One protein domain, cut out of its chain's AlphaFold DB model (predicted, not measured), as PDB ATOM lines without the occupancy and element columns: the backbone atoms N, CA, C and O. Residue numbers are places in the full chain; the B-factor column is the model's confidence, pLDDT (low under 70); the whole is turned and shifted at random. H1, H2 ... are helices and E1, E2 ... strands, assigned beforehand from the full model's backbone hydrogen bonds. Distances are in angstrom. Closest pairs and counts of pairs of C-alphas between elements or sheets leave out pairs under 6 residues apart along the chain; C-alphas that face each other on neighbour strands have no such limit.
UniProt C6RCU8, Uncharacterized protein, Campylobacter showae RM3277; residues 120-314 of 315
ATOM      1  N   LYS A 120     -49.762 -63.113  13.783       59.38
ATOM      2  CA  LYS A 120     -49.397 -64.170  14.739       59.38
ATOM      3  C   LYS A 120     -48.005 -64.711  14.386       59.38
ATOM      4  O   LYS A 120     -47.695 -64.841  13.204       59.38
ATOM      5  N   GLY A 121     -47.222 -65.083  15.395       65.69
ATOM      6  CA  GLY A 121     -45.868 -65.622  15.232       65.69
ATOM      7  C   GLY A 121     -44.775 -64.616  15.593       65.69
ATOM      8  O   GLY A 121     -45.043 -63.591  16.223       65.69
ATOM      9  N   GLU A 122     -43.541 -64.939  15.213       63.84
ATOM     10  CA  GLU A 122     -42.389 -64.059  15.409       63.84
ATOM     11  C   GLU A 122     -42.568 -62.766  14.607       63.84
ATOM     12  O   GLU A 122     -42.954 -62.779  13.437       63.84
ATOM     13  N   LYS A 123     -42.320 -61.638  15.270       74.44
ATOM     14  CA  LYS A 123     -42.455 -60.292  14.718       74.44
ATOM     15  C   LYS A 123     -41.264 -59.450  15.168       74.44
ATOM     16  O   LYS A 123     -40.695 -59.746  16.221       74.44
ATOM     17  N   PRO A 124     -40.903 -58.393  14.421       81.06
ATOM     18  CA  PRO A 124     -39.942 -57.422  14.919       81.06
ATOM     19  C   PRO A 124     -40.376 -56.875  16.276       81.06
ATOM     20  O   PRO A 124     -41.572 -56.702  16.536       81.06
ATOM     21  N   HIS A 125     -39.397 -56.529  17.103       87.31
ATOM     22  CA  HIS A 125     -39.628 -55.585  18.182       87.31
ATOM     23  C   HIS A 125     -39.909 -54.207  17.560       87.31
ATOM     24  O   HIS A 125     -39.276 -53.820  16.575       87.31
ATOM     25  N   ILE A 126     -40.914 -53.493  18.069       93.00
ATOM     26  CA  ILE A 126     -41.385 -52.240  17.468       93.00
ATOM     27  C   ILE A 126     -41.481 -51.173  18.545       93.00
ATOM     28  O   ILE A 126     -42.314 -51.285  19.442       93.00
ATOM     29  N   ALA A 127     -40.714 -50.100  18.377       95.81
ATOM     30  CA  ALA A 127     -40.894 -48.874  19.137       95.81
ATOM     31  C   ALA A 127     -41.580 -47.811  18.274       95.81
ATOM     32  O   ALA A 127     -41.332 -47.694  17.069       95.81
ATOM     33  N   VAL A 128     -42.464 -47.034  18.896       97.31
ATOM     34  CA  VAL A 128     -43.283 -46.004  18.246       97.31
ATOM     35  C   VAL A 128     -43.182 -44.724  19.070       97.31
ATOM     36  O   VAL A 128     -43.223 -44.788  20.297       97.31
ATOM     37  N   SER A 129     -43.021 -43.574  18.413       97.56
ATOM     38  CA  SER A 129     -43.033 -42.270  19.084       97.56
ATOM     39  C   SER A 129     -44.401 -41.961  19.687       97.56
ATOM     40  O   SER A 129     -45.425 -42.420  19.182       97.56
ATOM     41  N   ASP A 130     -44.436 -41.094  20.700       94.25
ATOM     42  CA  ASP A 130     -45.688 -40.690  21.362       94.25
ATOM     43  C   ASP A 130     -46.728 -40.080  20.401       94.25
ATOM     44  O   ASP A 130     -47.929 -40.197  20.625       94.25
ATOM     45  N   ASP A 131     -46.293 -39.450  19.302       95.44
ATOM     46  CA  ASP A 131     -47.198 -38.917  18.274       95.44
ATOM     47  C   ASP A 131     -47.592 -39.935  17.187       95.44
ATOM     48  O   ASP A 131     -48.310 -39.589  16.249       95.44
ATOM     49  N   GLY A 132     -47.126 -41.184  17.295       95.06
ATOM     50  CA  GLY A 132     -47.458 -42.302  16.410       95.06
ATOM     51  C   GLY A 132     -46.789 -42.282  15.031       95.06
ATOM     52  O   GLY A 132     -47.020 -43.193  14.220       95.06
ATOM     53  N   LYS A 133     -45.981 -41.254  14.741       96.44
ATOM     54  CA  LYS A 133     -45.475 -40.979  13.390       96.44
ATOM     55  C   LYS A 133     -44.136 -41.628  13.093       96.44
ATOM     56  O   LYS A 133     -43.932 -42.083  11.971       96.44
ATOM     57  N   PHE A 134     -43.223 -41.656  14.061       98.06
ATOM     58  CA  PHE A 134     -41.901 -42.249  13.894       98.06
ATOM     59  C   PHE A 134     -41.851 -43.629  14.539       98.06
ATOM     60  O   PHE A 134     -42.371 -43.835  15.636       98.06
ATOM     61  N   ARG A 135     -41.268 -44.595  13.835       97.38
ATOM     62  CA  ARG A 135     -41.285 -46.008  14.210       97.38
ATOM     63  C   ARG A 135     -39.929 -46.621  13.922       97.38
ATOM     64  O   ARG A 135     -39.320 -46.308  12.899       97.38
ATOM     65  N   ALA A 136     -39.490 -47.508  14.797       96.44
ATOM     66  CA  ALA A 136     -38.302 -48.321  14.610       96.44
ATOM     67  C   ALA A 136     -38.708 -49.790  14.712       96.44
ATOM     68  O   ALA A 136     -39.432 -50.173  15.629       96.44
ATOM     69  N   TYR A 137     -38.263 -50.585  13.746       91.88
ATOM     70  CA  TYR A 137     -38.531 -52.013  13.661       91.88
ATOM     71  C   TYR A 137     -37.210 -52.759  13.804       91.88
ATOM     72  O   TYR A 137     -36.370 -52.688  12.906       91.88
ATOM     73  N   SER A 138     -37.045 -53.450  14.927       87.94
ATOM     74  CA  SER A 138     -35.870 -54.252  15.259       87.94
ATOM     75  C   SER A 138     -36.162 -55.712  14.963       87.94
ATOM     76  O   SER A 138     -36.935 -56.364  15.667       87.94
ATOM     77  N   VAL A 139     -35.581 -56.221  13.886       80.81
ATOM     78  CA  VAL A 139     -35.754 -57.612  13.464       80.81
ATOM     79  C   VAL A 139     -34.572 -58.410  13.982       80.81
ATOM     80  O   VAL A 139     -33.428 -58.030  13.743       80.81
ATOM     81  N   PHE A 140     -34.862 -59.487  14.707       75.94
ATOM     82  CA  PHE A 140     -33.848 -60.375  15.256       75.94
ATOM     83  C   PHE A 140     -33.066 -61.057  14.129       75.94
ATOM     84  O   PHE A 140     -33.659 -61.602  13.198       75.94
ATOM     85  N   THR A 141     -31.742 -61.029  14.220       67.75
ATOM     86  CA  THR A 141     -30.828 -61.597  13.218       67.75
ATOM     87  C   THR A 141     -30.026 -62.784  13.738       67.75
ATOM     88  O   THR A 141     -29.244 -63.348  12.985       67.75
ATOM     89  N   GLY A 142     -30.233 -63.217  14.986       61.50
ATOM     90  CA  GLY A 142     -29.536 -64.364  15.575       61.50
ATOM     91  C   GLY A 142     -28.695 -64.002  16.801       61.50
ATOM     92  O   GLY A 142     -28.792 -62.897  17.332       61.50
ATOM     93  N   GLY A 143     -27.880 -64.970  17.246       54.84
ATOM     94  CA  GLY A 143     -26.816 -64.759  18.243       54.84
ATOM     95  C   GLY A 143     -26.963 -65.461  19.608       54.84
ATOM     96  O   GLY A 143     -26.165 -65.228  20.511       54.84
ATOM     97  N   GLY A 144     -27.896 -66.404  19.778       56.69
ATOM     98  CA  GLY A 144     -27.969 -67.219  21.003       56.69
ATOM     99  C   GLY A 144     -28.210 -66.368  22.258       56.69
ATOM    100  O   GLY A 144     -29.223 -65.680  22.336       56.69
ATOM    101  N   SER A 145     -27.292 -66.401  23.231       54.22
ATOM    102  CA  SER A 145     -27.331 -65.531  24.423       54.22
ATOM    103  C   SER A 145     -27.026 -64.053  24.132       54.22
ATOM    104  O   SER A 145     -27.209 -63.212  25.007       54.22
ATOM    105  N   MET A 146     -26.572 -63.731  22.919       64.38
ATOM    106  CA  MET A 146     -26.237 -62.390  22.447       64.38
ATOM    107  C   MET A 146     -27.247 -62.000  21.368       64.38
ATOM    108  O   MET A 146     -27.141 -62.422  20.222       64.38
ATOM    109  N   ALA A 147     -28.284 -61.249  21.728       67.31
ATOM    110  CA  ALA A 147     -29.327 -60.912  20.767       67.31
ATOM    111  C   ALA A 147     -28.861 -59.807  19.809       67.31
ATOM    112  O   ALA A 147     -28.590 -58.683  20.226       67.31
ATOM    113  N   SER A 148     -28.822 -60.132  18.518       72.62
ATOM    114  CA  SER A 148     -28.471 -59.217  17.436       72.62
ATOM    115  C   SER A 148     -29.727 -58.790  16.672       72.62
ATOM    116  O   SER A 148     -30.647 -59.593  16.468       72.62
ATOM    117  N   PHE A 149     -29.794 -57.519  16.266       78.38
ATOM    118  CA  PHE A 149     -30.906 -56.983  15.482       78.38
ATOM    119  C   PHE A 149     -30.412 -56.101  14.341       78.38
ATOM    120  O   PHE A 149     -29.404 -55.410  14.458       78.38
ATOM    121  N   TYR A 150     -31.192 -56.006  13.268       81.12
ATOM    122  CA  TYR A 150     -31.125 -54.836  12.393       81.12
ATOM    123  C   TYR A 150     -32.329 -53.933  12.643       81.12
ATOM    124  O   TYR A 150     -33.431 -54.398  12.943       81.12
ATOM    125  N   ASN A 151     -32.125 -52.629  12.466       86.12
ATOM    126  CA  ASN A 151     -33.163 -51.623  12.643       86.12
ATOM    127  C   ASN A 151     -33.554 -50.995  11.304       86.12
ATOM    128  O   ASN A 151     -32.694 -50.522  10.559       86.12
ATOM    129  N   VAL A 152     -34.859 -50.933  11.038       91.50
ATOM    130  CA  VAL A 152     -35.440 -50.132   9.950       91.50
ATOM    131  C   VAL A 152     -36.326 -49.060  10.559       91.50
ATOM    132  O   VAL A 152     -37.123 -49.336  11.455       91.50
ATOM    133  N   TYR A 153     -36.201 -47.833  10.069       95.81
ATOM    134  CA  TYR A 153     -36.937 -46.682  10.574       95.81
ATOM    135  C   TYR A 153     -38.011 -46.267   9.579       95.81
ATOM    136  O   TYR A 153     -37.790 -46.284   8.368       95.81
ATOM    137  N   GLN A 154     -39.167 -45.856  10.089       97.38
ATOM    138  CA  GLN A 154     -40.269 -45.339   9.291       97.38
ATOM    139  C   GLN A 154     -40.796 -44.040   9.890       97.38
ATOM    140  O   GLN A 154     -41.031 -43.950  11.091       97.38
ATOM    141  N   PHE A 155     -41.070 -43.069   9.025       97.69
ATOM    142  CA  PHE A 155     -41.911 -41.926   9.335       97.69
ATOM    143  C   PHE A 155     -43.171 -41.991   8.481       97.69
ATOM    144  O   PHE A 155     -43.080 -41.940   7.252       97.69
ATOM    145  N   ALA A 156     -44.330 -42.094   9.123       94.38
ATOM    146  CA  ALA A 156     -45.623 -42.130   8.458       94.38
ATOM    147  C   ALA A 156     -46.626 -41.211   9.174       94.38
ATOM    148  O   ALA A 156     -46.838 -41.328  10.378       94.38
ATOM    149  N   ASP A 157     -47.201 -40.254   8.440       91.25
ATOM    150  CA  ASP A 157     -48.120 -39.233   8.979       91.25
ATOM    151  C   ASP A 157     -49.424 -39.096   8.169       91.25
ATOM    152  O   ASP A 157     -50.069 -38.045   8.177       91.25
ATOM    153  N   GLY A 158     -49.797 -40.133   7.415       85.38
ATOM    154  CA  GLY A 158     -50.922 -40.126   6.479       85.38
ATOM    155  C   GLY A 158     -50.669 -39.375   5.166       85.38
ATOM    156  O   GLY A 158     -51.370 -39.628   4.186       85.38
ATOM    157  N   LYS A 159     -49.670 -38.482   5.104       88.31
ATOM    158  CA  LYS A 159     -49.295 -37.736   3.887       88.31
ATOM    159  C   LYS A 159     -47.968 -38.211   3.306       88.31
ATOM    160  O   LYS A 159     -47.818 -38.300   2.090       88.31
ATOM    161  N   ARG A 160     -47.006 -38.505   4.173       91.44
ATOM    162  CA  ARG A 160     -45.656 -38.951   3.841       91.44
ATOM    163  C   ARG A 160     -45.438 -40.345   4.405       91.44
ATOM    164  O   ARG A 160     -45.967 -40.683   5.458       91.44
ATOM    165  N   ASN A 161     -44.655 -41.138   3.682       94.25
ATOM    166  CA  ASN A 161     -44.155 -42.429   4.140       94.25
ATOM    167  C   ASN A 161     -42.686 -42.543   3.744       94.25
ATOM    168  O   ASN A 161     -42.374 -42.883   2.600       94.25
ATOM    169  N   TYR A 162     -41.800 -42.237   4.682       97.06
ATOM    170  CA  TYR A 162     -40.368 -42.417   4.506       97.06
ATOM    171  C   TYR A 162     -39.915 -43.654   5.255       97.06
ATOM    172  O   TYR A 162     -40.376 -43.918   6.363       97.06
ATOM    173  N   VAL A 163     -38.998 -44.395   4.643       95.69
ATOM    174  CA  VAL A 163     -38.395 -45.585   5.233       95.69
ATOM    175  C   VAL A 163     -36.910 -45.545   4.948       95.69
ATOM    176  O   VAL A 163     -36.521 -45.376   3.789       95.69
ATOM    177  N   ALA A 164     -36.115 -45.711   5.996       92.88
ATOM    178  CA  ALA A 164     -34.667 -45.727   5.918       92.88
ATOM    179  C   ALA A 164     -34.110 -46.903   6.717       92.88
ATOM    180  O   ALA A 164     -34.514 -47.152   7.854       92.88
ATOM    181  N   ASP A 165     -33.145 -47.580   6.116       86.25
ATOM    182  CA  ASP A 165     -32.180 -48.423   6.797       86.25
ATOM    183  C   ASP A 165     -30.797 -47.801   6.545       86.25
ATOM    184  O   ASP A 165     -30.521 -47.311   5.454       86.25
ATOM    185  N   PHE A 166     -29.969 -47.711   7.584       82.06
ATOM    186  CA  PHE A 166     -28.693 -46.973   7.545       82.06
ATOM    187  C   PHE A 166     -27.486 -47.904   7.372       82.06
ATOM    188  O   PHE A 166     -26.372 -47.576   7.765       82.06
ATOM    189  N   PHE A 167     -27.702 -49.092   6.811       74.94
ATOM    190  CA  PHE A 167     -26.636 -50.081   6.664       74.94
ATOM    191  C   PHE A 167     -25.678 -49.761   5.529       74.94
ATOM    192  O   PHE A 167     -24.495 -50.011   5.664       74.94
ATOM    193  N   ASP A 168     -26.146 -49.192   4.419       68.75
ATOM    194  CA  ASP A 168     -25.236 -48.844   3.322       68.75
ATOM    195  C   ASP A 168     -24.271 -47.723   3.735       68.75
ATOM    196  O   ASP A 168     -23.131 -47.679   3.282       68.75
ATOM    197  N   GLU A 169     -24.712 -46.806   4.602       68.38
ATOM    198  CA  GLU A 169     -23.832 -45.806   5.219       68.38
ATOM    199  C   GLU A 169     -22.798 -46.477   6.127       68.38
ATOM    200  O   GLU A 169     -21.613 -46.171   6.036       68.38
ATOM    201  N   TYR A 170     -23.243 -47.455   6.912       62.56
ATOM    202  CA  TYR A 170     -22.395 -48.282   7.759       62.56
ATOM    203  C   TYR A 170     -21.340 -49.075   6.947       62.56
ATOM    204  O   TYR A 170     -20.146 -48.997   7.228       62.56
ATOM    205  N   MET A 171     -21.737 -49.736   5.855       62.03
ATOM    206  CA  MET A 171     -20.826 -50.458   4.953       62.03
ATOM    207  C   MET A 171     -19.845 -49.530   4.216       62.03
ATOM    208  O   MET A 171     -18.732 -49.922   3.886       62.03
ATOM    209  N   LYS A 172     -20.206 -48.265   3.982       64.19
ATOM    210  CA  LYS A 172     -19.261 -47.281   3.426       64.19
ATOM    211  C   LYS A 172     -18.227 -46.808   4.444       64.19
ATOM    212  O   LYS A 172     -17.148 -46.376   4.045       64.19
ATOM    213  N   GLU A 173     -18.553 -46.817   5.734       58.53
ATOM    214  CA  GLU A 173     -17.578 -46.564   6.803       58.53
ATOM    215  C   GLU A 173     -16.624 -47.754   6.958       58.53
ATOM    216  O   GLU A 173     -15.418 -47.552   7.081       58.53
ATOM    217  N   CYS A 174     -17.145 -48.974   6.826       57.75
ATOM    218  CA  CYS A 174     -16.375 -50.214   6.734       57.75
ATOM    219  C   CYS A 174     -15.287 -50.189   5.653       57.75
ATOM    220  O   CYS A 174     -14.114 -50.413   5.947       57.75
ATOM    221  N   ASP A 175     -15.653 -49.858   4.411       52.28
ATOM    222  CA  ASP A 175     -14.728 -49.852   3.268       52.28
ATOM    223  C   ASP A 175     -13.562 -48.853   3.427       52.28
ATOM    224  O   ASP A 175     -12.567 -48.925   2.707       52.28
ATOM    225  N   ARG A 176     -13.645 -47.920   4.387       54.22
ATOM    226  CA  ARG A 176     -12.590 -46.943   4.707       54.22
ATOM    227  C   ARG A 176     -11.571 -47.444   5.739       54.22
ATOM    228  O   ARG A 176     -10.844 -46.631   6.304       54.22
ATOM    229  N   GLY A 177     -11.491 -48.757   5.961       44.84
ATOM    230  CA  GLY A 177     -10.529 -49.387   6.873       44.84
ATOM    231  C   GLY A 177     -11.113 -49.822   8.219       44.84
ATOM    232  O   GLY A 177     -10.356 -50.023   9.165       44.84
ATOM    233  N   GLY A 178     -12.439 -49.960   8.321       50.44
ATOM    234  CA  GLY A 178     -13.091 -50.631   9.449       50.44
ATOM    235  C   GLY A 178     -13.010 -52.158   9.321       50.44
ATOM    236  O   GLY A 178     -12.907 -52.695   8.219       50.44
ATOM    237  N   GLU A 179     -13.054 -52.882  10.442       45.59
ATOM    238  CA  GLU A 179     -13.054 -54.352  10.459       45.59
ATOM    239  C   GLU A 179     -14.361 -54.916   9.886       45.59
ATOM    240  O   GLU A 179     -15.294 -55.187  10.631       45.59
ATOM    241  N   CYS A 180     -14.464 -55.110   8.570       52.41
ATOM    242  CA  CYS A 180     -15.724 -55.537   7.960       52.41
ATOM    243  C   CYS A 180     -15.567 -56.795   7.114       52.41
ATOM    244  O   CYS A 180     -15.273 -56.760   5.923       52.41
ATOM    245  N   ALA A 181     -15.824 -57.933   7.758       43.25
ATOM    246  CA  ALA A 181     -16.109 -59.197   7.101       43.25
ATOM    247  C   ALA A 181     -17.434 -59.721   7.658       43.25
ATOM    248  O   ALA A 181     -17.540 -59.914   8.862       43.25
ATOM    249  N   CYS A 182     -18.417 -60.019   6.800       44.53
ATOM    250  CA  CYS A 182     -19.736 -60.557   7.189       44.53
ATOM    251  C   CYS A 182     -19.699 -61.726   8.208       44.53
ATOM    252  O   CYS A 182     -20.724 -62.045   8.799       44.53
ATOM    253  N   LEU A 183     -18.556 -62.402   8.384       38.75
ATOM    254  CA  LEU A 183     -18.387 -63.582   9.234       38.75
ATOM    255  C   LEU A 183     -17.883 -63.288  10.663       38.75
ATOM    256  O   LEU A 183     -18.135 -64.107  11.540       38.75
ATOM    257  N   SER A 184     -17.231 -62.148  10.943       38.38
ATOM    258  CA  SER A 184     -16.840 -61.783  12.326       38.38
ATOM    259  C   SER A 184     -17.943 -61.031  13.091       38.38
ATOM    260  O   SER A 184     -17.790 -60.727  14.271       38.38
ATOM    261  N   TRP A 185     -19.079 -60.769  12.434       43.88
ATOM    262  CA  TRP A 185     -20.110 -59.806  12.844       43.88
ATOM    263  C   TRP A 185     -21.333 -60.415  13.544       43.88
ATOM    264  O   TRP A 185     -22.338 -59.730  13.729       43.88
ATOM    265  N   PHE A 186     -21.240 -61.652  14.048       39.78
ATOM    266  CA  PHE A 186     -22.216 -62.172  15.022       39.78
ATOM    267  C   PHE A 186     -22.443 -61.214  16.219       39.78
ATOM    268  O   PHE A 186     -23.475 -61.300  16.876       39.78
ATOM    269  N   SER A 187     -21.525 -60.265  16.441       41.06
ATOM    270  CA  SER A 187     -21.502 -59.307  17.550       41.06
ATOM    271  C   SER A 187     -22.008 -57.888  17.240       41.06
ATOM    272  O   SER A 187     -21.902 -57.029  18.109       41.06
ATOM    273  N   LEU A 188     -22.514 -57.586  16.038       45.94
ATOM    274  CA  LEU A 188     -22.778 -56.187  15.631       45.94
ATOM    275  C   LEU A 188     -24.197 -55.912  15.139       45.94
ATOM    276  O   LEU A 188     -24.466 -54.955  14.405       45.94
ATOM    277  N   GLY A 189     -25.134 -56.713  15.634       54.66
ATOM    278  CA  GLY A 189     -26.515 -56.275  15.687       54.66
ATOM    279  C   GLY A 189     -26.601 -54.898  16.305       54.66
ATOM    280  O   GLY A 189     -25.988 -54.616  17.332       54.66
ATOM    281  N   ALA A 190     -27.390 -54.034  15.688       67.50
ATOM    282  CA  ALA A 190     -27.809 -52.841  16.371       67.50
ATOM    283  C   ALA A 190     -28.598 -53.247  17.630       67.50
ATOM    284  O   ALA A 190     -29.405 -54.181  17.578       67.50
ATOM    285  N   PRO A 191     -28.445 -52.504  18.731       80.94
ATOM    286  CA  PRO A 191     -29.360 -52.584  19.853       80.94
ATOM    287  C   PRO A 191     -30.814 -52.495  19.400       80.94
ATOM    288  O   PRO A 191     -31.147 -51.692  18.513       80.94
ATOM    289  N   TYR A 192     -31.692 -53.295  20.005       86.12
ATOM    290  CA  TYR A 192     -33.107 -53.209  19.670       86.12
ATOM    291  C   TYR A 192     -33.646 -51.858  20.138       86.12
ATOM    292  O   TYR A 192     -33.314 -51.362  21.214       86.12
ATOM    293  N   ALA A 193     -34.431 -51.219  19.280       91.44
ATOM    294  CA  ALA A 193     -35.031 -49.925  19.542       91.44
ATOM    295  C   ALA A 193     -36.155 -50.094  20.547       91.44
ATOM    296  O   ALA A 193     -37.206 -50.607  20.194       91.44
ATOM    297  N   ASN A 194     -35.932 -49.639  21.771       91.69
ATOM    298  CA  ASN A 194     -36.837 -49.869  22.879       91.69
ATOM    299  C   ASN A 194     -37.855 -48.731  23.053       91.69
ATOM    300  O   ASN A 194     -39.043 -48.946  23.281       91.69
ATOM    301  N   LYS A 195     -37.408 -47.479  22.891       95.69
ATOM    302  CA  LYS A 195     -38.280 -46.306  23.036       95.69
ATOM    303  C   LYS A 195     -37.936 -45.216  22.039       95.69
ATOM    304  O   LYS A 195     -36.776 -45.019  21.694       95.69
ATOM    305  N   ILE A 196     -38.948 -44.471  21.600       97.81
ATOM    306  CA  ILE A 196     -38.763 -43.324  20.709       97.81
ATOM    307  C   ILE A 196     -39.323 -42.077  21.373       97.81
ATOM    308  O   ILE A 196     -40.515 -41.986  21.649       97.81
ATOM    309  N   TYR A 197     -38.463 -41.091  21.582       97.06
ATOM    310  CA  TYR A 197     -38.842 -39.796  22.117       97.06
ATOM    311  C   TYR A 197     -38.989 -38.780  20.990       97.06
ATOM    312  O   TYR A 197     -38.098 -38.629  20.152       97.06
ATOM    313  N   LYS A 198     -40.090 -38.031  20.991       96.88
ATOM    314  CA  LYS A 198     -40.218 -36.837  20.155       96.88
ATOM    315  C   LYS A 198     -39.564 -35.656  20.867       96.88
ATOM    316  O   LYS A 198     -39.964 -35.312  21.975       96.88
ATOM    317  N   VAL A 199     -38.592 -35.019  20.216       96.94
ATOM    318  CA  VAL A 199     -37.915 -33.826  20.756       96.94
ATOM    319  C   VAL A 199     -38.629 -32.561  20.302       96.94
ATOM    320  O   VAL A 199     -38.974 -31.701  21.105       96.94
ATOM    321  N   LYS A 200     -38.864 -32.463  18.993       95.38
ATOM    322  CA  LYS A 200     -39.660 -31.419  18.344       95.38
ATOM    323  C   LYS A 200     -40.228 -31.968  17.041       95.38
ATOM    324  O   LYS A 200     -39.949 -33.108  16.666       95.38
ATOM    325  N   ASP A 201     -41.031 -31.178  16.339       93.38
ATOM    326  CA  ASP A 201     -41.548 -31.597  15.040       93.38
ATOM    327  C   ASP A 201     -40.408 -31.947  14.076       93.38
ATOM    328  O   ASP A 201     -39.503 -31.154  13.822       93.38
ATOM    329  N   GLY A 202     -40.446 -33.184  13.578       95.19
ATOM    330  CA  GLY A 202     -39.436 -33.711  12.668       95.19
ATOM    331  C   GLY A 202     -38.109 -34.105  13.319       95.19
ATOM    332  O   GLY A 202     -37.193 -34.426  12.574       95.19
ATOM    333  N   LEU A 203     -37.978 -34.114  14.653       97.81
ATOM    334  CA  LEU A 203     -36.772 -34.572  15.352       97.81
ATOM    335  C   LEU A 203     -37.118 -35.601  16.432       97.81
ATOM    336  O   LEU A 203     -37.853 -35.307  17.378       97.81
ATOM    337  N   TYR A 204     -36.529 -36.785  16.305       98.38
ATOM    338  CA  TYR A 204     -36.795 -37.931  17.166       98.38
ATOM    339  C   TYR A 204     -35.495 -38.503  17.722       98.38
ATOM    340  O   TYR A 204     -34.464 -38.490  17.050       98.38
ATOM    341  N   LEU A 205     -35.566 -39.034  18.937       97.88
ATOM    342  CA  LEU A 205     -34.524 -39.849  19.543       97.88
ATOM    343  C   LEU A 205     -35.012 -41.287  19.621       97.88
ATOM    344  O   LEU A 205     -36.086 -41.534  20.161       97.88
ATOM    345  N   VAL A 206     -34.220 -42.227  19.134       97.00
ATOM    346  CA  VAL A 206     -34.447 -43.658  19.319       97.00
ATOM    347  C   VAL A 206     -33.487 -44.135  20.394       97.00
ATOM    348  O   VAL A 206     -32.278 -44.125  20.178       97.00
ATOM    349  N   TYR A 207     -34.031 -44.509  21.546       95.62
ATOM    350  CA  TYR A 207     -33.305 -45.204  22.597       95.62
ATOM    351  C   TYR A 207     -33.350 -46.705  22.333       95.62
ATOM    352  O   TYR A 207     -34.424 -47.286  22.157       95.62
ATOM    353  N   SER A 208     -32.174 -47.310  22.334       92.12
ATOM    354  CA  SER A 208     -31.962 -48.725  22.113       92.12
ATOM    355  C   SER A 208     -31.060 -49.317  23.195       92.12
ATOM    356  O   SER A 208     -30.236 -48.611  23.782       92.12
ATOM    357  N   ILE A 209     -31.208 -50.615  23.442       88.75
ATOM    358  CA  ILE A 209     -30.459 -51.348  24.469       88.75
ATOM    359  C   ILE A 209     -29.978 -52.695  23.921       88.75
ATOM    360  O   ILE A 209     -30.633 -53.293  23.062       88.75
ATOM    361  N   ALA A 210     -28.814 -53.150  24.376       83.56
ATOM    362  CA  ALA A 210     -28.276 -54.458  24.023       83.56
ATOM    363  C   ALA A 210     -27.427 -55.053  25.143       83.56
ATOM    364  O   ALA A 210     -26.775 -54.342  25.905       83.56
ATOM    365  N   THR A 211     -27.383 -56.380  25.165       75.94
ATOM    366  CA  THR A 211     -26.300 -57.170  25.754       75.94
ATOM    367  C   THR A 211     -25.436 -57.669  24.597       75.94
ATOM    368  O   THR A 211     -25.756 -58.678  23.963       75.94
ATOM    369  N   ALA A 212     -24.402 -56.895  24.266       65.00
ATOM    370  CA  ALA A 212     -23.530 -57.100  23.111       65.00
ATOM    371  C   ALA A 212     -22.602 -58.318  23.269       65.00
ATOM    372  O   ALA A 212     -22.171 -58.904  22.279       65.00
ATOM    373  N   SER A 213     -22.309 -58.730  24.506       67.69
ATOM    374  CA  SER A 213     -21.661 -60.010  24.803       67.69
ATOM    375  C   SER A 213     -22.149 -60.577  26.138       67.69
ATOM    376  O   SER A 213     -23.017 -59.994  26.788       67.69
ATOM    377  N   SER A 214     -21.575 -61.697  26.590       69.19
ATOM    378  CA  SER A 214     -21.811 -62.214  27.948       69.19
ATOM    379  C   SER A 214     -21.400 -61.237  29.055       69.19
ATOM    380  O   SER A 214     -21.789 -61.425  30.204       69.19
ATOM    381  N   LYS A 215     -20.607 -60.216  28.712       80.81
ATOM    382  CA  LYS A 215     -20.043 -59.247  29.645       80.81
ATOM    383  C   LYS A 215     -20.327 -57.798  29.259       80.81
ATOM    384  O   LYS A 215     -20.412 -56.969  30.142       80.81
ATOM    385  N   LEU A 216     -20.489 -57.466  27.983       83.12
ATOM    386  CA  LEU A 216     -20.697 -56.087  27.542       83.12
ATOM    387  C   LEU A 216     -22.185 -55.807  27.337       83.12
ATOM    388  O   LEU A 216     -22.853 -56.500  26.569       83.12
ATOM    389  N   ALA A 217     -22.683 -54.760  27.980       87.31
ATOM    390  CA  ALA A 217     -24.002 -54.195  27.749       87.31
ATOM    391  C   ALA A 217     -23.887 -52.731  27.319       87.31
ATOM    392  O   ALA A 217     -22.924 -52.037  27.648       87.31
ATOM    393  N   GLU A 218     -24.885 -52.256  26.580       87.19
ATOM    394  CA  GLU A 218     -24.937 -50.865  26.151       87.19
ATOM    395  C   GLU A 218     -26.357 -50.296  26.140       87.19
ATOM    396  O   GLU A 218     -27.341 -50.973  25.827       87.19
ATOM    397  N   GLY A 219     -26.444 -49.007  26.458       90.75
ATOM    398  CA  GLY A 219     -27.591 -48.163  26.161       90.75
ATOM    399  C   GLY A 219     -27.167 -47.070  25.189       90.75
ATOM    400  O   GLY A 219     -26.221 -46.334  25.462       90.75
ATOM    401  N   VAL A 220     -27.879 -46.925  24.072       91.94
ATOM    402  CA  VAL A 220     -27.567 -45.926  23.042       91.94
ATOM    403  C   VAL A 220     -28.807 -45.139  22.659       91.94
ATOM    404  O   VAL A 220     -29.901 -45.682  22.533       91.94
ATOM    405  N   VAL A 221     -28.645 -43.841  22.440       94.44
ATOM    406  CA  VAL A 221     -29.659 -42.983  21.844       94.44
ATOM    407  C   VAL A 221     -29.162 -42.448  20.509       94.44
ATOM    408  O   VAL A 221     -28.092 -41.857  20.422       94.44
ATOM    409  N   LYS A 222     -29.945 -42.658  19.450       95.19
ATOM    410  CA  LYS A 222     -29.672 -42.163  18.095       95.19
ATOM    411  C   LYS A 222     -30.686 -41.091  17.723       95.19
ATOM    412  O   LYS A 222     -31.875 -41.243  17.992       95.19
ATOM    413  N   ALA A 223     -30.234 -40.016  17.098       96.88
ATOM    414  CA  ALA A 223     -31.079 -38.910  16.686       96.88
ATOM    415  C   ALA A 223     -31.397 -38.978  15.191       96.88
ATOM    416  O   ALA A 223     -30.510 -39.159  14.355       96.88
ATOM    417  N   PHE A 224     -32.667 -38.768  14.855       97.62
ATOM    418  CA  PHE A 224     -33.167 -38.786  13.484       97.62
ATOM    419  C   PHE A 224     -33.983 -37.540  13.179       97.62
ATOM    420  O   PHE A 224     -34.825 -37.120  13.975       97.62
ATOM    421  N   ARG A 225     -33.760 -36.979  11.991       97.50
ATOM    422  CA  ARG A 225     -34.508 -35.846  11.457       97.50
ATOM    423  C   ARG A 225     -35.329 -36.267  10.247       97.50
ATOM    424  O   ARG A 225     -34.878 -37.063   9.426       97.50
ATOM    425  N   ILE A 226     -36.538 -35.724  10.153       97.44
ATOM    426  CA  ILE A 226     -37.402 -35.850   8.982       97.44
ATOM    427  C   ILE A 226     -37.181 -34.639   8.100       97.44
ATOM    428  O   ILE A 226     -37.508 -33.514   8.479       97.44
ATOM    429  N   GLU A 227     -36.642 -34.893   6.921       95.06
ATOM    430  CA  GLU A 227     -36.385 -33.893   5.897       95.06
ATOM    431  C   GLU A 227     -37.369 -34.068   4.735       95.06
ATOM    432  O   GLU A 227     -38.288 -34.895   4.773       95.06
ATOM    433  N   THR A 228     -37.241 -33.228   3.710       90.69
ATOM    434  CA  THR A 228     -38.127 -33.258   2.539       90.69
ATOM    435  C   THR A 228     -37.950 -34.529   1.709       90.69
ATOM    436  O   THR A 228     -38.917 -35.019   1.120       90.69
ATOM    437  N   ASP A 229     -36.738 -35.083   1.686       91.19
ATOM    438  CA  ASP A 229     -36.349 -36.245   0.889       91.19
ATOM    439  C   ASP A 229     -36.342 -37.566   1.682       91.19
ATOM    440  O   ASP A 229     -36.285 -38.638   1.078       91.19
ATOM    441  N   GLY A 230     -36.442 -37.528   3.016       95.31
ATOM    442  CA  GLY A 230     -36.497 -38.740   3.823       95.31
ATOM    443  C   GLY A 230     -36.115 -38.579   5.290       95.31
ATOM    444  O   GLY A 230     -36.189 -37.503   5.877       95.31
ATOM    445  N   ILE A 231     -35.732 -39.703   5.893       97.12
ATOM    446  CA  ILE A 231     -35.203 -39.779   7.259       97.12
ATOM    447  C   ILE A 231     -33.681 -39.660   7.171       97.12
ATOM    448  O   ILE A 231     -33.064 -40.385   6.393       97.12
ATOM    449  N   LYS A 232     -33.074 -38.795   7.987       95.31
ATOM    450  CA  LYS A 232     -31.617 -38.627   8.097       95.31
ATOM    451  C   LYS A 232     -31.163 -38.798   9.541       95.31
ATOM    452  O   LYS A 232     -31.913 -38.479  10.465       95.31
ATOM    453  N   GLN A 233     -29.929 -39.249   9.749       94.12
ATOM    454  CA  GLN A 233     -29.297 -39.164  11.064       94.12
ATOM    455  C   GLN A 233     -28.973 -37.702  11.399       94.12
ATOM    456  O   GLN A 233     -28.366 -36.988  10.604       94.12
ATOM    457  N   ALA A 234     -29.370 -37.249  12.585       95.31
ATOM    458  CA  ALA A 234     -29.216 -35.862  13.003       95.31
ATOM    459  C   ALA A 234     -28.008 -35.713  13.932       95.31
ATOM    460  O   ALA A 234     -28.052 -36.167  15.069       95.31
ATOM    461  N   LYS A 235     -26.941 -35.044  13.478       95.25
ATOM    462  CA  LYS A 235     -25.770 -34.735  14.316       95.25
ATOM    463  C   LYS A 235     -26.111 -33.631  15.319       95.25
ATOM    464  O   LYS A 235     -26.065 -32.452  14.975       95.25
ATOM    465  N   ILE A 236     -26.504 -34.018  16.531       96.12
ATOM    466  CA  ILE A 236     -27.022 -33.093  17.552       96.12
ATOM    467  C   ILE A 236     -26.403 -33.282  18.937       96.12
ATOM    468  O   ILE A 236     -26.696 -32.482  19.817       96.12
ATOM    469  N   PHE A 237     -25.582 -34.307  19.156       94.69
ATOM    470  CA  PHE A 237     -24.908 -34.524  20.436       94.69
ATOM    471  C   PHE A 237     -23.518 -33.910  20.385       94.69
ATOM    472  O   PHE A 237     -22.716 -34.326  19.551       94.69
ATOM    473  N   VAL A 238     -23.259 -32.919  21.239       92.81
ATOM    474  CA  VAL A 238     -21.951 -32.266  21.354       92.81
ATOM    475  C   VAL A 238     -21.154 -32.947  22.461       92.81
ATOM    476  O   VAL A 238     -21.639 -33.057  23.585       92.81
ATOM    477  N   TYR A 239     -19.957 -33.413  22.124       87.31
ATOM    478  CA  TYR A 239     -19.014 -34.047  23.042       87.31
ATOM    479  C   TYR A 239     -18.001 -33.028  23.575       87.31
ATOM    480  O   TYR A 239     -17.808 -31.967  22.977       87.31
ATOM    481  N   ASP A 240     -17.327 -33.369  24.675       85.81
ATOM    482  CA  ASP A 240     -16.312 -32.510  25.306       85.81
ATOM    483  C   ASP A 240     -15.122 -32.207  24.382       85.81
ATOM    484  O   ASP A 240     -14.513 -31.145  24.474       85.81
ATOM    485  N   ASP A 241     -14.825 -33.108  23.440       85.38
ATOM    486  CA  ASP A 241     -13.810 -32.914  22.395       85.38
ATOM    487  C   ASP A 241     -14.265 -31.966  21.262       85.38
ATOM    488  O   ASP A 241     -13.546 -31.761  20.285       85.38
ATOM    489  N   GLY A 242     -15.471 -31.397  21.370       85.31
ATOM    490  CA  GLY A 242     -16.092 -30.526  20.373       85.31
ATOM    491  C   GLY A 242     -16.725 -31.269  19.193       85.31
ATOM    492  O   GLY A 242     -17.338 -30.633  18.327       85.31
ATOM    493  N   SER A 243     -16.623 -32.602  19.132       89.06
ATOM    494  CA  SER A 243     -17.238 -33.389  18.067       89.06
ATOM    495  C   SER A 243     -18.763 -33.392  18.184       89.06
ATOM    496  O   SER A 243     -19.339 -33.367  19.274       89.06
ATOM    497  N   ILE A 244     -19.442 -33.414  17.032       92.06
ATOM    498  CA  ILE A 244     -20.904 -33.476  16.967       92.06
ATOM    499  C   ILE A 244     -21.323 -34.781  16.301       92.06
ATOM    500  O   ILE A 244     -21.074 -34.990  15.108       92.06
ATOM    501  N   LYS A 245     -21.997 -35.649  17.058       90.81
ATOM    502  CA  LYS A 245     -22.413 -36.981  16.597       90.81
ATOM    503  C   LYS A 245     -23.929 -37.109  16.518       90.81
ATOM    504  O   LYS A 245     -24.687 -36.323  17.093       90.81
ATOM    505  N   SER A 246     -24.378 -38.104  15.755       90.69
ATOM    506  CA  SER A 246     -25.792 -38.473  15.624       90.69
ATOM    507  C   SER A 246     -26.287 -39.407  16.724       90.69
ATOM    508  O   SER A 246     -27.465 -39.759  16.750       90.69
ATOM    509  N   TYR A 247     -25.409 -39.796  17.642       91.31
ATOM    510  CA  TYR A 247     -25.724 -40.680  18.746       91.31
ATOM    511  C   TYR A 247     -24.982 -40.264  20.014       91.31
ATOM    512  O   TYR A 247     -23.984 -39.548  19.944       91.31
ATOM    513  N   TYR A 248     -25.483 -40.743  21.146       90.88
ATOM    514  CA  TYR A 248     -24.795 -40.772  22.429       90.88
ATOM    515  C   TYR A 248     -25.089 -42.119  23.093       90.88
ATOM    516  O   TYR A 248     -26.185 -42.653  22.930       90.88
ATOM    517  N   GLY A 249     -24.141 -42.698  23.817       89.06
ATOM    518  CA  GLY A 249     -24.345 -43.995  24.450       89.06
ATOM    519  C   GLY A 249     -23.400 -44.233  25.609       89.06
ATOM    520  O   GLY A 249     -22.405 -43.530  25.765       89.06
ATOM    521  N   VAL A 250     -23.745 -45.232  26.410       90.50
ATOM    522  CA  VAL A 250     -22.941 -45.730  27.518       90.50
ATOM    523  C   VAL A 250     -22.788 -47.239  27.358       90.50
ATOM    524  O   VAL A 250     -23.783 -47.963  27.302       90.50
ATOM    525  N   GLY A 251     -21.540 -47.689  27.249       90.31
ATOM    526  CA  GLY A 251     -21.159 -49.094  27.363       90.31
ATOM    527  C   GLY A 251     -20.702 -49.389  28.788       90.31
ATOM    528  O   GLY A 251     -20.123 -48.517  29.441       90.31
ATOM    529  N   PHE A 252     -21.012 -50.580  29.287       92.19
ATOM    530  CA  PHE A 252     -20.626 -51.021  30.625       92.19
ATOM    531  C   PHE A 252     -20.598 -52.545  30.729       92.19
ATOM    532  O   PHE A 252     -21.189 -53.269  29.926       92.19
ATOM    533  N   ASP A 253     -19.938 -53.030  31.771       92.31
ATOM    534  CA  ASP A 253     -19.926 -54.435  32.144       92.31
ATOM    535  C   ASP A 253     -21.310 -54.852  32.672       92.31
ATOM    536  O   ASP A 253     -21.795 -54.312  33.669       92.31
ATOM    537  N   TYR A 254     -21.965 -55.819  32.037       89.81
ATOM    538  CA  TYR A 254     -23.258 -56.364  32.442       89.81
ATOM    539  C   TYR A 254     -23.228 -56.919  33.873       89.81
ATOM    540  O   TYR A 254     -24.203 -56.765  34.611       89.81
ATOM    541  N   PHE A 255     -22.100 -57.476  34.329       91.25
ATOM    542  CA  PHE A 255     -21.976 -57.927  35.717       91.25
ATOM    543  C   PHE A 255     -21.988 -56.766  36.712       91.25
ATOM    544  O   PHE A 255     -22.323 -56.976  37.873       91.25
ATOM    545  N   SER A 256     -21.718 -55.528  36.284       93.38
ATOM    546  CA  SER A 256     -21.914 -54.354  37.143       93.38
ATOM    547  C   SER A 256     -23.390 -54.038  37.413       93.38
ATOM    548  O   SER A 256     -23.693 -53.374  38.402       93.38
ATOM    549  N   VAL A 257     -24.310 -54.543  36.579       91.38
ATOM    550  CA  VAL A 257     -25.754 -54.522  36.849       91.38
ATOM    551  C   VAL A 257     -26.126 -55.660  37.788       91.38
ATOM    552  O   VAL A 257     -26.775 -55.418  38.801       91.38
ATOM    553  N   VAL A 258     -25.696 -56.886  37.472       90.56
ATOM    554  CA  VAL A 258     -26.029 -58.093  38.251       90.56
ATOM    555  C   VAL A 258     -25.528 -57.982  39.691       90.56
ATOM    556  O   VAL A 258     -26.281 -58.230  40.626       90.56
ATOM    557  N   ASP A 259     -24.290 -57.530  39.873       92.38
ATOM    558  CA  ASP A 259     -23.685 -57.294  41.188       92.38
ATOM    559  C   ASP A 259     -24.005 -55.894  41.750       92.38
ATOM    560  O   ASP A 259     -23.498 -55.508  42.808       92.38
ATOM    561  N   GLY A 260     -24.752 -55.085  40.995       89.19
ATOM    562  CA  GLY A 260     -25.089 -53.710  41.337       89.19
ATOM    563  C   GLY A 260     -26.092 -53.614  42.485       89.19
ATOM    564  O   GLY A 260     -26.648 -54.605  42.948       89.19
ATOM    565  N   SER A 261     -26.348 -52.388  42.946       93.50
ATOM    566  CA  SER A 261     -27.418 -52.138  43.915       93.50
ATOM    567  C   SER A 261     -28.800 -52.369  43.301       93.50
ATOM    568  O   SER A 261     -28.968 -52.230  42.087       93.50
ATOM    569  N   ASP A 262     -29.810 -52.583  44.147       94.25
ATOM    570  CA  ASP A 262     -31.214 -52.720  43.727       94.25
ATOM    571  C   ASP A 262     -31.666 -51.574  42.806       94.25
ATOM    572  O   ASP A 262     -32.353 -51.803  41.819       94.25
ATOM    573  N   ASP A 263     -31.214 -50.341  43.059       94.12
ATOM    574  CA  ASP A 263     -31.507 -49.179  42.205       94.12
ATOM    575  C   ASP A 263     -30.908 -49.296  40.785       94.12
ATOM    576  O   ASP A 263     -31.543 -48.894  39.810       94.12
ATOM    577  N   ILE A 264     -29.705 -49.866  40.633       93.75
ATOM    578  CA  ILE A 264     -29.093 -50.099  39.312       93.75
ATOM    579  C   ILE A 264     -29.868 -51.189  38.571       93.75
ATOM    580  O   ILE A 264     -30.203 -51.014  37.398       93.75
ATOM    581  N   GLN A 265     -30.189 -52.284  39.263       93.12
ATOM    582  CA  GLN A 265     -30.980 -53.375  38.703       93.12
ATOM    583  C   GLN A 265     -32.373 -52.889  38.289       93.12
ATOM    584  O   GLN A 265     -32.792 -53.129  37.158       93.12
ATOM    585  N   GLU A 266     -33.067 -52.129  39.145       94.12
ATOM    586  CA  GLU A 266     -34.373 -51.544  38.833       94.12
ATOM    587  C   GLU A 266     -34.287 -50.653  37.589       94.12
ATOM    588  O   GLU A 266     -35.138 -50.738  36.699       94.12
ATOM    589  N   LYS A 267     -33.261 -49.799  37.495       93.88
ATOM    590  CA  LYS A 267     -33.071 -48.931  36.330       93.88
ATOM    591  C   LYS A 267     -32.785 -49.720  35.060       93.88
ATOM    592  O   LYS A 267     -33.297 -49.332  34.018       93.88
ATOM    593  N   TRP A 268     -32.012 -50.799  35.120       90.69
ATOM    594  CA  TRP A 268     -31.767 -51.656  33.962       90.69
ATOM    595  C   TRP A 268     -33.035 -52.393  33.523       90.69
ATOM    596  O   TRP A 268     -33.460 -52.238  32.383       90.69
ATOM    597  N   TYR A 269     -33.690 -53.123  34.430       89.12
ATOM    598  CA  TYR A 269     -34.862 -53.944  34.103       89.12
ATOM    599  C   TYR A 269     -36.105 -53.135  33.716       89.12
ATOM    600  O   TYR A 269     -37.014 -53.678  33.095       89.12
ATOM    601  N   ASN A 270     -36.152 -51.845  34.064       91.38
ATOM    602  CA  ASN A 270     -37.194 -50.920  33.612       91.38
ATOM    603  C   ASN A 270     -36.733 -49.993  32.479       91.38
ATOM    604  O   ASN A 270     -37.370 -48.962  32.246       91.38
ATOM    605  N   ASP A 271     -35.623 -50.315  31.813       89.31
ATOM    606  CA  ASP A 271     -35.128 -49.595  30.639       89.31
ATOM    607  C   ASP A 271     -34.893 -48.095  30.878       89.31
ATOM    608  O   ASP A 271     -35.168 -47.225  30.048       89.31
ATOM    609  N   LYS A 272     -34.387 -47.766  32.064       93.12
ATOM    610  CA  LYS A 272     -34.075 -46.405  32.512       93.12
ATOM    611  C   LYS A 272     -32.581 -46.091  32.411       93.12
ATOM    612  O   LYS A 272     -32.128 -45.137  33.040       93.12
ATOM    613  N   VAL A 273     -31.804 -46.831  31.617       93.56
ATOM    614  CA  VAL A 273     -30.394 -46.473  31.347       93.56
ATOM    615  C   VAL A 273     -30.317 -45.106  30.670       93.56
ATOM    616  O   VAL A 273     -29.476 -44.278  31.025       93.56
ATOM    617  N   ILE A 274     -31.243 -44.845  29.741       94.69
ATOM    618  CA  ILE A 274     -31.403 -43.549  29.084       94.69
ATOM    619  C   ILE A 274     -32.853 -43.087  29.192       94.69
ATOM    620  O   ILE A 274     -33.784 -43.756  28.746       94.69
ATOM    621  N   VAL A 275     -33.049 -41.887  29.733       95.06
ATOM    622  CA  VAL A 275     -34.373 -41.287  29.920       95.06
ATOM    623  C   VAL A 275     -34.391 -39.892  29.316       95.06
ATOM    624  O   VAL A 275     -33.530 -39.074  29.613       95.06
ATOM    625  N   TYR A 276     -35.406 -39.583  28.515       95.94
ATOM    626  CA  TYR A 276     -35.647 -38.227  28.030       95.94
ATOM    627  C   TYR A 276     -36.973 -37.687  28.563       95.94
ATOM    628  O   TYR A 276     -38.007 -38.354  28.484       95.94
ATOM    629  N   LYS A 277     -36.942 -36.466  29.105       94.75
ATOM    630  CA  LYS A 277     -38.132 -35.750  29.574       94.75
ATOM    631  C   LYS A 277     -37.897 -34.242  29.536       94.75
ATOM    632  O   LYS A 277     -36.877 -33.765  30.024       94.75
ATOM    633  N   ASN A 278     -38.867 -33.489  29.015       92.06
ATOM    634  CA  ASN A 278     -38.888 -32.019  29.044       92.06
ATOM    635  C   ASN A 278     -37.596 -31.368  28.508       92.06
ATOM    636  O   ASN A 278     -37.021 -30.497  29.158       92.06
ATOM    637  N   GLY A 279     -37.099 -31.823  27.353       93.88
ATOM    638  CA  GLY A 279     -35.868 -31.282  26.763       93.88
ATOM    639  C   GLY A 279     -34.578 -31.708  27.470       93.88
ATOM    640  O   GLY A 279     -33.508 -31.265  27.070       93.88
ATOM    641  N   VAL A 280     -34.654 -32.566  28.491       96.38
ATOM    642  CA  VAL A 280     -33.491 -33.090  29.208       96.38
ATOM    643  C   VAL A 280     -33.345 -34.576  28.919       96.38
ATOM    644  O   VAL A 280     -34.252 -35.362  29.193       96.38
ATOM    645  N   LEU A 281     -32.193 -34.954  28.375       96.62
ATOM    646  CA  LEU A 281     -31.762 -36.337  28.239       96.62
ATOM    647  C   LEU A 281     -30.881 -36.688  29.439       96.62
ATOM    648  O   LEU A 281     -30.002 -35.918  29.805       96.62
ATOM    649  N   LYS A 282     -31.116 -37.841  30.049       95.69
ATOM    650  CA  LYS A 282     -30.329 -38.381  31.151       95.69
ATOM    651  C   LYS A 282     -29.775 -39.736  30.747       95.69
ATOM    652  O   LYS A 282     -30.545 -40.576  30.287       95.69
ATOM    653  N   VAL A 283     -28.479 -39.942  30.938       94.75
ATOM    654  CA  VAL A 283     -27.775 -41.193  30.624       94.75
ATOM    655  C   VAL A 283     -27.031 -41.653  31.866       94.75
ATOM    656  O   VAL A 283     -26.361 -40.839  32.500       94.75
ATOM    657  N   LEU A 284     -27.213 -42.905  32.289       95.19
ATOM    658  CA  LEU A 284     -26.479 -43.420  33.445       95.19
ATOM    659  C   LEU A 284     -24.977 -43.382  33.176       95.19
ATOM    660  O   LEU A 284     -24.532 -43.686  32.072       95.19
ATOM    661  N   LYS A 285     -24.200 -43.009  34.191       94.25
ATOM    662  CA  LYS A 285     -22.743 -42.964  34.087       94.25
ATOM    663  C   LYS A 285     -22.159 -44.356  34.272       94.25
ATOM    664  O   LYS A 285     -22.532 -45.052  35.220       94.25
ATOM    665  N   ALA A 286     -21.195 -44.700  33.429       94.06
ATOM    666  CA  ALA A 286     -20.265 -45.792  33.665       94.06
ATOM    667  C   ALA A 286     -18.913 -45.210  34.093       94.06
ATOM    668  O   ALA A 286     -18.450 -44.225  33.521       94.06
ATOM    669  N   VAL A 287     -18.299 -45.793  35.119       94.00
ATOM    670  CA  VAL A 287     -16.984 -45.377  35.626       94.00
ATOM    671  C   VAL A 287     -16.021 -46.550  35.598       94.00
ATOM    672  O   VAL A 287     -16.434 -47.695  35.762       94.00
ATOM    673  N   TYR A 288     -14.734 -46.279  35.417       92.12
ATOM    674  CA  TYR A 288     -13.727 -47.328  35.508       92.12
ATOM    675  C   TYR A 288     -13.693 -47.936  36.918       92.12
ATOM    676  O   TYR A 288     -13.764 -47.220  37.918       92.12
ATOM    677  N   ALA A 289     -13.578 -49.260  36.990       90.38
ATOM    678  CA  ALA A 289     -13.304 -49.995  38.215       90.38
ATOM    679  C   ALA A 289     -12.561 -51.286  37.862       90.38
ATOM    680  O   ALA A 289     -12.957 -51.963  36.918       90.38
ATOM    681  N   ASP A 290     -11.559 -51.677  38.649       90.25
ATOM    682  CA  ASP A 290     -10.723 -52.854  38.350       90.25
ATOM    683  C   ASP A 290     -11.540 -54.143  38.156       90.25
ATOM    684  O   ASP A 290     -11.247 -54.951  37.278       90.25
ATOM    685  N   LYS A 291     -12.617 -54.316  38.939       91.62
ATOM    686  CA  LYS A 291     -13.539 -55.460  38.820       91.62
ATOM    687  C   LYS A 291     -14.356 -55.443  37.516       91.62
ATOM    688  O   LYS A 291     -14.766 -56.500  37.049       91.62
ATOM    689  N   TYR A 292     -14.592 -54.265  36.944       91.75
ATOM    690  CA  TYR A 292     -15.463 -54.032  35.790       91.75
ATOM    691  C   TYR A 292     -14.702 -53.218  34.730       91.75
ATOM    692  O   TYR A 292     -14.937 -52.013  34.588       91.75
ATOM    693  N   PRO A 293     -13.761 -53.837  33.996       85.56
ATOM    694  CA  PRO A 293     -12.863 -53.107  33.101       85.56
ATOM    695  C   PRO A 293     -13.583 -52.520  31.877       85.56
ATOM    696  O   PRO A 293     -13.087 -51.561  31.297       85.56
ATOM    697  N   ASP A 294     -14.769 -53.035  31.532       86.06
ATOM    698  CA  ASP A 294     -15.644 -52.467  30.494       86.06
ATOM    699  C   ASP A 294     -16.519 -51.311  31.026       86.06
ATOM    700  O   ASP A 294     -17.295 -50.716  30.284       86.06
ATOM    701  N   GLY A 295     -16.389 -50.977  32.316       92.50
ATOM    702  CA  GLY A 295     -17.098 -49.901  33.001       92.50
ATOM    703  C   GLY A 295     -18.102 -50.419  34.030       92.50
ATOM    704  O   GLY A 295     -18.932 -51.277  33.748       92.50
ATOM    705  N   LYS A 296     -18.066 -49.857  35.239       95.38
ATOM    706  CA  LYS A 296     -19.073 -50.058  36.281       95.38
ATOM    707  C   LYS A 296     -20.229 -49.087  36.073       95.38
ATOM    708  O   LYS A 296     -20.037 -47.879  36.229       95.38
ATOM    709  N   LEU A 297     -21.427 -49.594  35.790       94.94
ATOM    710  CA  LEU A 297     -22.627 -48.765  35.755       94.94
ATOM    711  C   LEU A 297     -22.921 -48.205  37.153       94.94
ATOM    712  O   LEU A 297     -22.824 -48.902  38.163       94.94
ATOM    713  N   THR A 298     -23.265 -46.925  37.222       94.38
ATOM    714  CA  THR A 298     -23.591 -46.235  38.473       94.38
ATOM    715  C   THR A 298     -25.065 -45.848  38.509       94.38
ATOM    716  O   THR A 298     -25.735 -45.777  37.481       94.38
ATOM    717  N   SER A 299     -25.575 -45.533  39.699       92.19
ATOM    718  CA  SER A 299     -26.926 -44.991  39.878       92.19
ATOM    719  C   SER A 299     -27.077 -43.535  39.415       92.19
ATOM    720  O   SER A 299     -28.201 -43.023  39.356       92.19
ATOM    721  N   GLN A 300     -25.969 -42.852  39.111       94.25
ATOM    722  CA  GLN A 300     -25.942 -41.435  38.771       94.25
ATOM    723  C   GLN A 300     -26.165 -41.212  37.276       94.25
ATOM    724  O   GLN A 300     -25.650 -41.948  36.438       94.25
ATOM    725  N   TYR A 301     -26.888 -40.142  36.945       94.56
ATOM    726  CA  TYR A 301     -27.080 -39.702  35.567       94.56
ATOM    727  C   TYR A 301     -26.131 -38.560  35.209       94.56
ATOM    728  O   TYR A 301     -25.986 -37.596  35.961       94.56
ATOM    729  N   GLU A 302     -25.582 -38.612  34.006       92.06
ATOM    730  CA  GLU A 302     -25.188 -37.430  33.253       92.06
ATOM    731  C   GLU A 302     -26.418 -36.829  32.567       92.06
ATOM    732  O   GLU A 302     -27.314 -37.559  32.137       92.06
ATOM    733  N   SER A 303     -26.507 -35.501  32.508       94.19
ATOM    734  CA  SER A 303     -27.660 -34.805  31.934       94.19
ATOM    735  C   SER A 303     -27.248 -33.928  30.762       94.19
ATOM    736  O   SER A 303     -26.285 -33.177  30.851       94.19
ATOM    737  N   PHE A 304     -28.054 -33.949  29.708       94.00
ATOM    738  CA  PHE A 304     -27.908 -33.111  28.528       94.00
ATOM    739  C   PHE A 304     -29.165 -32.278  28.348       94.00
ATOM    740  O   PHE A 304     -30.280 -32.805  28.421       94.00
ATOM    741  N   LYS A 305     -29.008 -30.984  28.081       95.44
ATOM    742  CA  LYS A 305     -30.126 -30.084  27.796       95.44
ATOM    743  C   LYS A 305     -30.201 -29.810  26.300       95.44
ATOM    744  O   LYS A 305     -29.201 -29.454  25.687       95.44
ATOM    745  N   PHE A 306     -31.393 -29.958  25.738       96.75
ATOM    746  CA  PHE A 306     -31.692 -29.533  24.379       96.75
ATOM    747  C   PHE A 306     -31.869 -28.010  24.339       96.75
ATOM    748  O   PHE A 306     -32.718 -27.475  25.056       96.75
ATOM    749  N   ASP A 307     -31.087 -27.317  23.517       94.56
ATOM    750  CA  ASP A 307     -31.137 -25.853  23.366       94.56
ATOM    751  C   ASP A 307     -32.118 -25.375  22.277       94.56
ATOM    752  O   ASP A 307     -32.358 -24.179  22.130       94.56
ATOM    753  N   GLY A 308     -32.719 -26.311  21.538       94.00
ATOM    754  CA  GLY A 308     -33.542 -26.044  20.357       94.00
ATOM    755  C   GLY A 308     -32.950 -26.640  19.078       94.00
ATOM    756  O   GLY A 308     -33.697 -26.942  18.137       94.00
ATOM    757  N   GLU A 309     -31.647 -26.906  19.062       94.31
ATOM    758  CA  GLU A 309     -30.909 -27.481  17.938       94.31
ATOM    759  C   GLU A 309     -30.099 -28.720  18.323       94.31
ATOM    760  O   GLU A 309     -30.125 -29.714  17.588       94.31
ATOM    761  N   LYS A 310     -29.404 -28.667  19.462       96.25
ATOM    762  CA  LYS A 310     -28.421 -29.649  19.922       96.25
ATOM    763  C   LYS A 310     -28.609 -29.973  21.403       96.25
ATOM    764  O   LYS A 310     -29.248 -29.241  22.153       96.25
ATOM    765  N   PHE A 311     -28.062 -31.110  21.812       96.06
ATOM    766  CA  PHE A 311     -27.913 -31.506  23.205       96.06
ATOM    767  C   PHE A 311     -26.526 -31.102  23.696       96.06
ATOM    768  O   PHE A 311     -25.519 -31.513  23.117       96.06
ATOM    769  N   LEU A 312     -26.502 -30.320  24.772       92.44
ATOM    770  CA  LEU A 312     -25.291 -29.857  25.446       92.44
ATOM    771  C   LEU A 312     -25.208 -30.490  26.833       92.44
ATOM    772  O   LEU A 312     -26.232 -30.585  27.520       92.44
ATOM    773  N   ILE A 313     -24.008 -30.904  27.246       85.00
ATOM    774  CA  ILE A 313     -23.764 -31.419  28.598       85.00
ATOM    775  C   ILE A 313     -24.124 -30.329  29.606       85.00
ATOM    776  O   ILE A 313     -23.707 -29.175  29.492       85.00
ATOM    777  N   LYS A 314     -24.949 -30.692  30.585       75.81
ATOM    778  CA  LYS A 314     -25.302 -29.817  31.693       75.81
ATOM    779  C   LYS A 314     -24.240 -29.996  32.778       75.81
ATOM    780  O   LYS A 314     -24.243 -31.030  33.445       75.81
TER     781      LYS A 314
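What this domain is: This is residues 120 to 314 of the 315 residues of an uncharacterized protein of Campylobacter showae RM3277 (UniProt C6RCU8). Three antiparallel sheets are stacked in turn, partly face to face: the strongly twisted sheet E5 to E9 makes the middle layer, with E1 to E4 over one face and E10 to E13 over the other. The short helices H2 and H3 pack on E12, and residues 172 to 177, of which 172 to 174 belong to H1, stick out. The printed part has 195 residues, with 13 named strands and three named helices in the order E1 E2 E3 E4 H1 E5 E6 E7 E8 E9 H2 H3 E10 E11 E12 E13. The class is mostly strand, and the whole is compact, with a radius of gyration of the C-alphas of 16.9 A and spans of 52 by 41 by 41 A.

How they stand to each other: E1, residues 125 to 128, E2, 134 to 142, E3, 148 to 156, and E4, 161 to 164, form a meander, each strand the antiparallel neighbour of the one before. Within hydrogen-bond range are N 127 and O 136, 3.0 A, N 137 and O 152, 2.8 A, and N 155 and O 162, 2.9 A. H1, residues 167 to 174, is not on this sheet. E5, 192 to 200, E6, 203 to 211, E7, 216 to 226, and E8, 231 to 233, form a second meander, in a branched sheet with E9, 247 to 253. Beside E7, E6 lies on one side, E8 and E9 on the other; N 197 and O 205, 2.8 A, N 206 and O 222, 2.8 A, N 225 and O 232, 2.8 A, and N 219 and O 250, 3.0 A, are within range. The closest C-alphas of E1 and E5 are Ala 127 and Lys 195, 5.4 A. E10, 274 to 277, E11, 280 to 289, E12, 292 to 306, and E13, 311 to 313, form the third meander, with N 275 and O 282, 2.9 A, N 283 and O 302, 2.9 A, and N 305 and O 312, 2.9 A, within range. E12 bends by 78 degrees at residue 299; its closest C-alphas with E9 are Gly 295 and Phe 252, 4.4 A. H2, 255 to 258, grazes this sheet and touches H3, 262 to 269, at the C-alphas of Val 257 and Gln 265, 5.7 A. H3 runs across E12 at 75 degrees on the local plane. Every O i to N i+4 pair is within range in H1 and H3; H2 is too short for one.

Where its parts are: E1 begins at C-alpha 125 (-39.628, -55.585, 18.182). E7 measures 32.1 A and E12 31.5 A. E13 ends at C-alpha 313 (-23.764, -31.419, 28.598).

The domain as a whole: The farthest C-alphas, Lys 159 and Asp 290, are 53.9 A apart. The printed part has no cut; the links H1 to E5 and E8 to E9 are long. Confidence is under 70 at residues 120 to 122, 141 to 147, 168 to 190 and 212 to 214.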